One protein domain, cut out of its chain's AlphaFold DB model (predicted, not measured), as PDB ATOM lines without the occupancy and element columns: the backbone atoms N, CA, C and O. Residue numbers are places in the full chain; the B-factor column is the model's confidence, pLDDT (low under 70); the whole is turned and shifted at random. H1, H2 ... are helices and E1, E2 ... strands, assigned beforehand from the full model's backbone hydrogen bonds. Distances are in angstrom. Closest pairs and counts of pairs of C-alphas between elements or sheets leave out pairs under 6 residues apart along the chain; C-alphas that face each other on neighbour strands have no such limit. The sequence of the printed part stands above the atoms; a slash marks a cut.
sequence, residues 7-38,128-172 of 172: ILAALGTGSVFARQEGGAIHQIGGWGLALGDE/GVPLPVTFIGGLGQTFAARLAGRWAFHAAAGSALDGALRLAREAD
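This is residues 7 to 38 and 128 to 172 of the 172 residues of an uncharacterized protein of Rhodobacterales bacterium 17-64-5 (UniProt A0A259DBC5). A twisted wall of four strands makes the body, with the short helix H1 standing up from one face of it, over the edge strand E4. Residues 161 to 172, mostly helix H2, stick out from this body as a free arm, reached through the long stretch 147 to 159. The printed part has 77 residues with four named strands and then two named helices, in the order E1 E2 E3 E4 H1 H2, and its class is mixed, helices and strands. The sheet runs E3 E2 E1 E4 and is mixed, with E1 and E4 parallel and the other neighbours antiparallel. The whole is compact, with a radius of gyration of the C-alphas of 13.2 A and spans of 40 by 34 by 23 A.

In the sheet, E1, residues 7 to 11, and E2, residues 15 to 21, are inner strands, while E3, residues 24 to 29, and E4, residues 133 to 136, are edge strands. E1, E2 and E3 form a meander, each strand the antiparallel neighbour of the one before. E1 and E2 are a hairpin at 166 degrees, with N 8 and O 18 within hydrogen-bond range at 2.7 A. E2 and E3 are a hairpin at 161 degrees, with N 19 and O 26 at 2.8 A. E1 and E4 are parallel at 27 degrees, with N 134 and O 7 at 2.8 A. From edge to edge the strands' lines turn by 59 degrees. H1, residues 140 to 146, is on the sheet over E4 at a height over the sheet of 7.1 A, and it stands up from the sheet at 63 degrees to the local plane. The closest C-alphas of H1 and E4 are those of Ala 144 and Phe 135, 6.2 A apart. H2, residues 160 to 170, is not on the sheet; it is only just apart from E4, at 8.2 A. In H1 every O i to N i+4 pair is within hydrogen-bond range; in H2 6 of 7 are.

E1 begins at C-alpha 7, (131.791, 152.416, 76.282), and is 12.6 A long. E2 measures 20.3 A, E3 17.1 A and E4 9.9 A. H1 is 9.9 A long and begins at C-alpha 140, (142.705, 146.071, 78.040). H2 is 15.8 A long and ends at C-alpha 170, (119.117, 145.305, 90.934).

The C-alphas of Arg 146 and Asp 172, the two farthest apart, are 40.0 A apart. Residues 39 to 127 are not printed, and C-alphas 38 and 128 are 26.0 A apart across this cut. The link from H1 to H2 is long, with 13 residues. The mean pLDDT of the printed part is 88.6; residues 161 to 165, 167 to 168 and 170 to 172 are under 70.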
ATOM      1  N   ILE A   7     131.593 153.642  77.052       97.25
ATOM      2  CA  ILE A   7     131.791 152.416  76.282       97.25
ATOM      3  C   ILE A   7     132.767 151.510  77.033       97.25
ATOM      4  O   ILE A   7     133.862 151.921  77.404       97.25
ATOM      5  N   LEU A   8     132.381 150.257  77.243       96.31
ATOM      6  CA  LEU A   8     133.229 149.196  77.759       96.31
ATOM      7  C   LEU A   8     133.802 148.402  76.589       96.31
ATOM      8  O   LEU A   8     133.047 147.889  75.769       96.31
ATOM      9  N   ALA A   9     135.122 148.247  76.555       97.19
ATOM     10  CA  ALA A   9     135.824 147.316  75.683       97.19
ATOM     11  C   ALA A   9     136.469 146.227  76.549       97.19
ATOM     12  O   ALA A   9     137.492 146.456  77.199       97.19
ATOM     13  N   ALA A  10     135.854 145.047  76.598       96.62
ATOM     14  CA  ALA A  10     136.389 143.910  77.331       96.62
ATOM     15  C   ALA A  10     137.214 143.032  76.388       96.62
ATOM     16  O   ALA A  10     136.669 142.345  75.528       96.62
ATOM     17  N   LEU A  11     138.538 143.084  76.552       97.50
ATOM     18  CA  LEU A  11     139.522 142.475  75.662       97.50
ATOM     19  C   LEU A  11     140.383 141.473  76.440       97.50
ATOM     20  O   LEU A  11     141.218 141.836  77.273       97.50
ATOM     21  N   GLY A  12     140.180 140.191  76.165       96.62
ATOM     22  CA  GLY A  12     140.935 139.087  76.753       96.62
ATOM     23  C   GLY A  12     141.097 137.976  75.729       96.62
ATOM     24  O   GLY A  12     141.467 138.238  74.589       96.62
ATOM     25  N   THR A  13     140.793 136.737  76.117       97.75
ATOM     26  CA  THR A  13     140.748 135.613  75.173       97.75
ATOM     27  C   THR A  13     139.752 135.868  74.043       97.75
ATOM     28  O   THR A  13     140.111 135.668  72.891       97.75
ATOM     29  N   GLY A  14     138.550 136.354  74.366       97.69
ATOM     30  CA  GLY A  14     137.571 136.882  73.406       97.69
ATOM     31  C   GLY A  14     137.464 138.409  73.481       97.69
ATOM     32  O   GLY A  14     138.207 139.049  74.240       97.69
ATOM     33  N   SER A  15     136.545 138.998  72.711       97.69
ATOM     34  CA  SER A  15     136.257 140.435  72.779       97.69
ATOM     35  C   SER A  15     134.755 140.722  72.776       97.69
ATOM     36  O   SER A  15     133.979 140.146  72.017       97.69
ATOM     37  N   VAL A  16     134.337 141.640  73.646       97.44
ATOM     38  CA  VAL A  16     132.960 142.142  73.707       97.44
ATOM     39  C   VAL A  16     132.969 143.632  74.014       97.44
ATOM     40  O   VAL A  16     133.806 144.122  74.780       97.44
ATOM     41  N   PHE A  17     132.034 144.356  73.405       97.94
ATOM     42  CA  PHE A  17     131.914 145.798  73.542       97.94
ATOM     43  C   PHE A  17     130.496 146.157  73.957       97.94
ATOM     44  O   PHE A  17     129.537 145.576  73.455       97.94
ATOM     45  N   ALA A  18     130.348 147.123  74.854       96.94
ATOM     46  CA  ALA A  18     129.033 147.588  75.268       96.94
ATOM     47  C   ALA A  18     129.031 149.093  75.508       96.94
ATOM     48  O   ALA A  18     129.957 149.625  76.111       96.94
ATOM     49  N   ARG A  19     127.977 149.773  75.072       96.75
ATOM     50  CA  ARG A  19     127.673 151.148  75.463       96.75
ATOM     51  C   ARG A  19     126.678 151.123  76.611       96.75
ATOM     52  O   ARG A  19     125.693 150.397  76.531       96.75
ATOM     53  N   GLN A  20     126.917 151.949  77.618       94.62
ATOM     54  CA  GLN A  20     125.926 152.334  78.612       94.62
ATOM     55  C   GLN A  20     125.603 153.816  78.422       94.62
ATOM     56  O   GLN A  20     126.521 154.634  78.367       94.62
ATOM     57  N   GLU A  21     124.322 154.150  78.295       92.44
ATOM     58  CA  GLU A  21     123.847 155.536  78.247       92.44
ATOM     59  C   GLU A  21     122.472 155.657  78.901       92.44
ATOM     60  O   GLU A  21     121.546 154.936  78.528       92.44
ATOM     61  N   GLY A  22     122.337 156.531  79.902       88.94
ATOM     62  CA  GLY A  22     121.077 156.712  80.629       88.94
ATOM     63  C   GLY A  22     120.561 155.418  81.273       88.94
ATOM     64  O   GLY A  22     119.354 155.203  81.350       88.94
ATOM     65  N   GLY A  23     121.471 154.518  81.663       86.06
ATOM     66  CA  GLY A  23     121.151 153.191  82.202       86.06
ATOM     67  C   GLY A  23     120.816 152.117  81.155       86.06
ATOM     68  O   GLY A  23     120.776 150.939  81.498       86.06
ATOM     69  N   ALA A  24     120.640 152.471  79.878       89.56
ATOM     70  CA  ALA A  24     120.433 151.495  78.810       89.56
ATOM     71  C   ALA A  24     121.769 150.899  78.346       89.56
ATOM     72  O   ALA A  24     122.735 151.629  78.118       89.56
ATOM     73  N   ILE A  25     121.813 149.573  78.169       92.75
ATOM     74  CA  ILE A  25     123.001 148.850  77.700       92.75
ATOM     75  C   ILE A  25     122.772 148.334  76.280       92.75
ATOM     76  O   ILE A  25     121.818 147.604  76.016       92.75
ATOM     77  N   HIS A  26     123.691 148.665  75.376       95.44
ATOM     78  CA  HIS A  26     123.746 148.114  74.026       95.44
ATOM     79  C   HIS A  26     125.079 147.395  73.805       95.44
ATOM     80  O   HIS A  26     126.135 148.027  73.840       95.44
ATOM     81  N   GLN A  27     125.033 146.078  73.591       96.12
ATOM     82  CA  GLN A  27     126.211 145.223  73.425       96.12
ATOM     83  C   GLN A  27     126.384 144.774  71.969       96.12
ATOM     84  O   GLN A  27     125.413 144.414  71.305       96.12
ATOM     85  N   ILE A  28     127.637 144.717  71.515       96.88
ATOM     86  CA  ILE A  28     128.060 144.100  70.253       96.88
ATOM     87  C   ILE A  28     129.284 143.195  70.479       96.88
ATOM     88  O   ILE A  28     130.025 143.343  71.455       96.88
ATOM     89  N   GLY A  29     129.531 142.276  69.548       95.25
ATOM     90  CA  GLY A  29     130.620 141.300  69.667       95.25
ATOM     91  C   GLY A  29     130.305 140.184  70.667       95.25
ATOM     92  O   GLY A  29     129.157 140.001  71.069       95.25
ATOM     93  N   GLY A  30     131.324 139.415  71.055       93.62
ATOM     94  CA  GLY A  30     131.146 138.219  71.885       93.62
ATOM     95  C   GLY A  30     130.571 137.014  71.132       93.62
ATOM     96  O   GLY A  30     130.024 136.106  71.750       93.62
ATOM     97  N   TRP A  31     130.691 136.992  69.801       94.62
ATOM     98  CA  TRP A  31     130.210 135.898  68.945       94.62
ATOM     99  C   TRP A  31     131.161 134.691  68.895       94.62
ATOM    100  O   TRP A  31     130.876 133.701  68.220       94.62
ATOM    101  N   GLY A  32     132.280 134.761  69.624       93.69
ATOM    102  CA  GLY A  32     133.277 133.705  69.721       93.69
ATOM    103  C   GLY A  32     134.250 133.689  68.544       93.69
ATOM    104  O   GLY A  32     133.915 134.071  67.425       93.69
ATOM    105  N   LEU A  33     135.459 133.173  68.791       95.62
ATOM    106  CA  LEU A  33     136.566 133.135  67.829       95.62
ATOM    107  C   LEU A  33     136.163 132.685  66.416       95.62
ATOM    108  O   LEU A  33     136.678 133.222  65.439       95.62
ATOM    109  N   ALA A  34     135.279 131.694  66.285       94.44
ATOM    110  CA  ALA A  34     134.891 131.147  64.985       94.44
ATOM    111  C   ALA A  34     134.267 132.199  64.050       94.44
ATOM    112  O   ALA A  34     134.559 132.178  62.856       94.44
ATOM    113  N   LEU A  35     133.448 133.110  64.588       95.06
ATOM    114  CA  LEU A  35     132.642 134.065  63.814       95.06
ATOM    115  C   LEU A  35     132.854 135.531  64.219       95.06
ATOM    116  O   LEU A  35     132.235 136.415  63.634       95.06
ATOM    117  N   GLY A  36     133.704 135.794  65.206       94.50
ATOM    118  CA  GLY A  36     134.023 137.139  65.662       94.50
ATOM    119  C   GLY A  36     135.257 137.167  66.557       94.50
ATOM    120  O   GLY A  36     136.294 136.568  66.248       94.50
ATOM    121  N   ASP A  37     135.130 137.862  67.688       95.88
ATOM    122  CA  ASP A  37     136.207 138.166  68.632       95.88
ATOM    123  C   ASP A  37     137.382 138.937  67.998       95.88
ATOM    124  O   ASP A  37     138.531 138.813  68.431       95.88
ATOM    125  N   GLU A  38     137.142 139.750  66.968       96.81
ATOM    126  CA  GLU A  38     138.179 140.600  66.391       96.81
ATOM    127  C   GLU A  38     138.825 141.490  67.466       96.81
ATOM    128  O   GLU A  38     138.170 142.010  68.376       96.81
ATOM    129  N   GLY A 128     127.645 163.234  68.009       91.38
ATOM    130  CA  GLY A 128     127.892 164.376  68.897       91.38
ATOM    131  C   GLY A 128     129.089 164.174  69.822       91.38
ATOM    132  O   GLY A 128     130.200 163.949  69.343       91.38
ATOM    133  N   VAL A 129     128.884 164.337  71.133       90.50
ATOM    134  CA  VAL A 129     129.968 164.279  72.128       90.50
ATOM    135  C   VAL A 129     130.406 162.825  72.325       90.50
ATOM    136  O   VAL A 129     129.587 162.015  72.762       90.50
ATOM    137  N   PRO A 130     131.677 162.474  72.046       94.56
ATOM    138  CA  PRO A 130     132.148 161.109  72.223       94.56
ATOM    139  C   PRO A 130     132.070 160.666  73.681       94.56
ATOM    140  O   PRO A 130     132.522 161.370  74.588       94.56
ATOM    141  N   LEU A 131     131.559 159.458  73.890       95.69
ATOM    142  CA  LEU A 131     131.567 158.812  75.188       95.69
ATOM    143  C   LEU A 131     132.982 158.327  75.539       95.69
ATOM    144  O   LEU A 131     133.735 157.884  74.657       95.69
ATOM    145  N   PRO A 132     133.350 158.374  76.830       95.62
ATOM    146  CA  PRO A 132     134.621 157.856  77.302       95.62
ATOM    147  C   PRO A 132     134.662 156.328  77.196       95.62
ATOM    148  O   PRO A 132     133.655 155.645  77.392       95.62
ATOM    149  N   VAL A 133     135.850 155.784  76.938       96.56
ATOM    150  CA  VAL A 133     136.066 154.339  76.793       96.56
ATOM    151  C   VAL A 133     136.766 153.778  78.030       96.56
ATOM    152  O   VAL A 133     137.736 154.340  78.534       96.56
ATOM    153  N   THR A 134     136.279 152.649  78.530       96.06
ATOM    154  CA  THR A 134     136.904 151.855  79.591       96.06
ATOM    155  C   THR A 134     137.372 150.533  79.000       96.06
ATOM    156  O   THR A 134     136.553 149.746  78.531       96.06
ATOM    157  N   PHE A 135     138.672 150.260  79.059       95.06
ATOM    158  CA  PHE A 135     139.228 148.973  78.647       95.06
ATOM    159  C   PHE A 135     139.387 148.047  79.853       95.06
ATOM    160  O   PHE A 135     139.926 148.453  80.883       95.06
ATOM    161  N   ILE A 136     138.946 146.796  79.721       94.44
ATOM    162  CA  ILE A 136     139.140 145.746  80.732       94.44
ATOM    163  C   ILE A 136     139.650 144.452  80.093       94.44
ATOM    164  O   ILE A 136     139.634 144.303  78.874       94.44
ATOM    165  N   GLY A 137     140.060 143.498  80.930       92.31
ATOM    166  CA  GLY A 137     140.611 142.212  80.500       92.31
ATOM    167  C   GLY A 137     142.127 142.253  80.305       92.31
ATOM    168  O   GLY A 137     142.750 143.312  80.382       92.31
ATOM    169  N   GLY A 138     142.730 141.082  80.079       93.31
ATOM    170  CA  GLY A 138     144.189 140.925  80.009       93.31
ATOM    171  C   GLY A 138     144.868 141.732  78.894       93.31
ATOM    172  O   GLY A 138     146.053 142.022  79.002       93.31
ATOM    173  N   LEU A 139     144.127 142.138  77.857       96.19
ATOM    174  CA  LEU A 139     144.627 142.998  76.775       96.19
ATOM    175  C   LEU A 139     144.141 144.445  76.884       96.19
ATOM    176  O   LEU A 139     144.525 145.287  76.072       96.19
ATOM    177  N   GLY A 140     143.317 144.757  77.888       93.81
ATOM    178  CA  GLY A 140     142.705 146.071  78.040       93.81
ATOM    179  C   GLY A 140     143.737 147.190  78.177       93.81
ATOM    180  O   GLY A 140     143.653 148.185  77.466       93.81
ATOM    181  N   GLN A 141     144.750 147.015  79.033       92.06
ATOM    182  CA  GLN A 141     145.807 148.021  79.214       92.06
ATOM    183  C   GLN A 141     146.655 148.204  77.952       92.06
ATOM    184  O   GLN A 141     146.957 149.337  77.578       92.06
ATOM    185  N   THR A 142     146.983 147.106  77.265       95.12
ATOM    186  CA  THR A 142     147.718 147.137  75.997       95.12
ATOM    187  C   THR A 142     146.986 147.991  74.970       95.12
ATOM    188  O   THR A 142     147.564 148.932  74.431       95.12
ATOM    189  N   PHE A 143     145.703 147.722  74.723       95.88
ATOM    190  CA  PHE A 143     144.944 148.478  73.726       95.88
ATOM    191  C   PHE A 143     144.559 149.884  74.185       95.88
ATOM    192  O   PHE A 143     144.513 150.784  73.351       95.88
ATOM    193  N   ALA A 144     144.386 150.120  75.488       94.81
ATOM    194  CA  ALA A 144     144.265 151.476  76.016       94.81
ATOM    195  C   ALA A 144     145.516 152.305  75.682       94.81
ATOM    196  O   ALA A 144     145.396 153.409  75.161       94.81
ATOM    197  N   ALA A 145     146.721 151.771  75.896       94.94
ATOM    198  CA  ALA A 145     147.954 152.478  75.548       94.94
ATOM    199  C   ALA A 145     148.090 152.697  74.031       94.94
ATOM    200  O   ALA A 145     148.393 153.803  73.588       94.94
ATOM    201  N   ARG A 146     147.813 151.664  73.224       95.19
ATOM    202  CA  ARG A 146     147.918 151.732  71.754       95.19
ATOM    203  C   ARG A 146     146.930 152.705  71.108       95.19
ATOM    204  O   ARG A 146     147.227 153.270  70.060       95.19
ATOM    205  N   LEU A 147     145.760 152.895  71.717       96.19
ATOM    206  CA  LEU A 147     144.688 153.750  71.201       96.19
ATOM    207  C   LEU A 147     144.585 155.092  71.941       96.19
ATOM    208  O   LEU A 147     143.596 155.811  71.772       96.19
ATOM    209  N   ALA A 148     145.591 155.436  72.750       93.62
ATOM    210  CA  ALA A 148     145.633 156.679  73.508       93.62
ATOM    211  C   ALA A 148     145.425 157.912  72.616       93.62
ATOM    212  O   ALA A 148     145.908 157.991  71.488       93.62
ATOM    213  N   GLY A 149     144.667 158.880  73.135       91.69
ATOM    214  CA  GLY A 149     144.352 160.128  72.437       91.69
ATOM    215  C   GLY A 149     143.177 160.053  71.455       91.69
ATOM    216  O   GLY A 149     142.738 161.100  70.990       91.69
ATOM    217  N   ARG A 150     142.620 158.866  71.162       92.50
ATOM    218  CA  ARG A 150     141.410 158.751  70.318       92.50
ATOM    219  C   ARG A 150     140.127 159.148  71.045       92.50
ATOM    220  O   ARG A 150     139.248 159.748  70.434       92.50
ATOM    221  N   TRP A 151     140.030 158.813  72.330       92.81
ATOM    222  CA  TRP A 151     138.892 159.132  73.195       92.81
ATOM    223  C   TRP A 151     139.372 159.432  74.613       92.81
ATOM    224  O   TRP A 151     140.478 159.047  74.998       92.81
ATOM    225  N   ALA A 152     138.519 160.078  75.406       92.12
ATOM    226  CA  ALA A 152     138.714 160.117  76.849       92.12
ATOM    227  C   ALA A 152     138.645 158.689  77.406       92.12
ATOM    228  O   ALA A 152     137.759 157.919  77.030       92.12
ATOM    229  N   PHE A 153     139.563 158.334  78.305       90.75
ATOM    230  CA  PHE A 153     139.553 157.031  78.959       90.75
ATOM    231  C   PHE A 153     139.177 157.145  80.421       90.75
ATOM    232  O   PHE A 153     139.654 158.021  81.141       90.75
ATOM    233  N   HIS A 154     138.355 156.203  80.864       85.19
ATOM    234  CA  HIS A 154     138.058 156.017  82.271       85.19
ATOM    235  C   HIS A 154     138.696 154.727  82.766       85.19
ATOM    236  O   HIS A 154     138.602 153.677  82.129       85.19
ATOM    237  N   ALA A 155     139.319 154.805  83.940       79.50
ATOM    238  CA  ALA A 155     139.705 153.611  84.669       79.50
ATOM    239  C   ALA A 155     138.451 152.796  85.016       79.50
ATOM    240  O   ALA A 155     137.375 153.346  85.298       79.50
ATOM    241  N   ALA A 156     138.597 151.474  85.009       79.94
ATOM    242  CA  ALA A 156     137.529 150.588  85.433       79.94
ATOM    243  C   ALA A 156     137.138 150.906  86.885       79.94
ATOM    244  O   ALA A 156     137.985 150.953  87.770       79.94
ATOM    245  N   ALA A 157     135.842 151.115  87.129       73.75
ATOM    246  CA  ALA A 157     135.310 151.360  88.476       73.75
ATOM    247  C   ALA A 157     135.324 150.104  89.374       73.75
ATOM    248  O   ALA A 157     134.984 150.187  90.547       73.75
ATOM    249  N   GLY A 158     135.661 148.946  88.805       73.06
ATOM    250  CA  GLY A 158     135.676 147.636  89.442       73.06
ATOM    251  C   GLY A 158     135.934 146.547  88.399       73.06
ATOM    252  O   GLY A 158     136.036 146.827  87.200       73.06
ATOM    253  N   SER A 159     136.039 145.307  88.856       73.69
ATOM    254  CA  SER A 159     136.158 144.119  88.015       73.69
ATOM    255  C   SER A 159     134.843 143.784  87.297       73.69
ATOM    256  O   SER A 159     133.776 144.324  87.596       73.69
ATOM    257  N   ALA A 160     134.903 142.841  86.351       72.25
ATOM    258  CA  ALA A 160     133.697 142.283  85.735       72.25
ATOM    259  C   ALA A 160     132.767 141.635  86.781       72.25
ATOM    260  O   ALA A 160     131.548 141.760  86.677       72.25
ATOM    261  N   LEU A 161     133.338 141.017  87.823       68.75
ATOM    262  CA  LEU A 161     132.591 140.426  88.932       68.75
ATOM    263  C   LEU A 161     131.834 141.494  89.736       68.75
ATOM    264  O   LEU A 161     130.656 141.313  90.026       68.75
ATOM    265  N   ASP A 162     132.466 142.638  90.013       68.12
ATOM    266  CA  ASP A 162     131.819 143.762  90.711       68.12
ATOM    267  C   ASP A 162     130.654 144.359  89.905       68.12
ATOM    268  O   ASP A 162     129.724 144.948  90.459       68.12
ATOM    269  N   GLY A 163     130.707 144.240  88.575       67.12
ATOM    270  CA  GLY A 163     129.591 144.560  87.686       67.12
ATOM    271  C   GLY A 163     128.454 143.550  87.800       67.12
ATOM    272  O   GLY A 163     127.318 143.944  88.055       67.12
ATOM    273  N   ALA A 164     128.766 142.260  87.661       67.56
ATOM    274  CA  ALA A 164     127.783 141.179  87.726       67.56
ATOM    275  C   ALA A 164     127.043 141.139  89.074       67.56
ATOM    276  O   ALA A 164     125.826 140.986  89.105       67.56
ATOM    277  N   LEU A 165     127.761 141.345  90.183       65.00
ATOM    278  CA  LEU A 165     127.175 141.386  91.524       65.00
ATOM    279  C   LEU A 165     126.209 142.560  91.727       65.00
ATOM    280  O   LEU A 165     125.259 142.419  92.491       65.00
ATOM    281  N   ARG A 166     126.430 143.710  91.075       72.94
ATOM    282  CA  ARG A 166     125.478 144.834  91.131       72.94
ATOM    283  C   ARG A 166     124.226 144.554  90.312       72.94
ATOM    284  O   ARG A 166     123.139 144.687  90.853       72.94
ATOM    285  N   LEU A 167     124.380 144.063  89.081       69.81
ATOM    286  CA  LEU A 167     123.238 143.703  88.233       69.81
ATOM    287  C   LEU A 167     122.344 142.642  88.886       69.81
ATOM    288  O   LEU A 167     121.127 142.742  88.815       69.81
ATOM    289  N   ALA A 168     122.937 141.654  89.565       67.75
ATOM    290  CA  ALA A 168     122.175 140.638  90.290       67.75
ATOM    291  C   ALA A 168     121.360 141.216  91.460       67.75
ATOM    292  O   ALA A 168     120.297 140.697  91.759       67.75
ATOM    293  N   ARG A 169     121.838 142.287  92.110       72.75
ATOM    294  CA  ARG A 169     121.140 142.955  93.224       72.75
ATOM    295  C   ARG A 169     120.048 143.923  92.772       72.75
ATOM    296  O   ARG A 169     119.206 144.278  93.581       72.75
ATOM    297  N   GLU A 170     120.107 144.394  91.531       67.75
ATOM    298  CA  GLU A 170     119.117 145.305  90.934       67.75
ATOM    299  C   GLU A 170     117.959 144.550  90.255       67.75
ATOM    300  O   GLU A 170     116.965 145.163  89.876       67.75
ATOM    301  N   ALA A 171     118.093 143.230  90.080       59.62
ATOM    302  CA  ALA A 171     117.081 142.356  89.483       59.62
ATOM    303  C   ALA A 171     116.115 141.721  90.509       59.62
ATOM    304  O   ALA A 171     115.179 141.037  90.088       59.62
ATOM    305  N   ASP A 172     116.346 141.953  91.807       45.03
ATOM    306  CA  ASP A 172     115.501 141.557  92.948       45.03
ATOM    307  C   ASP A 172     114.652 142.743  93.445       45.03
ATOM    308  O   ASP A 172     113.476 142.517  93.820       45.03
TER     309      ASP A 172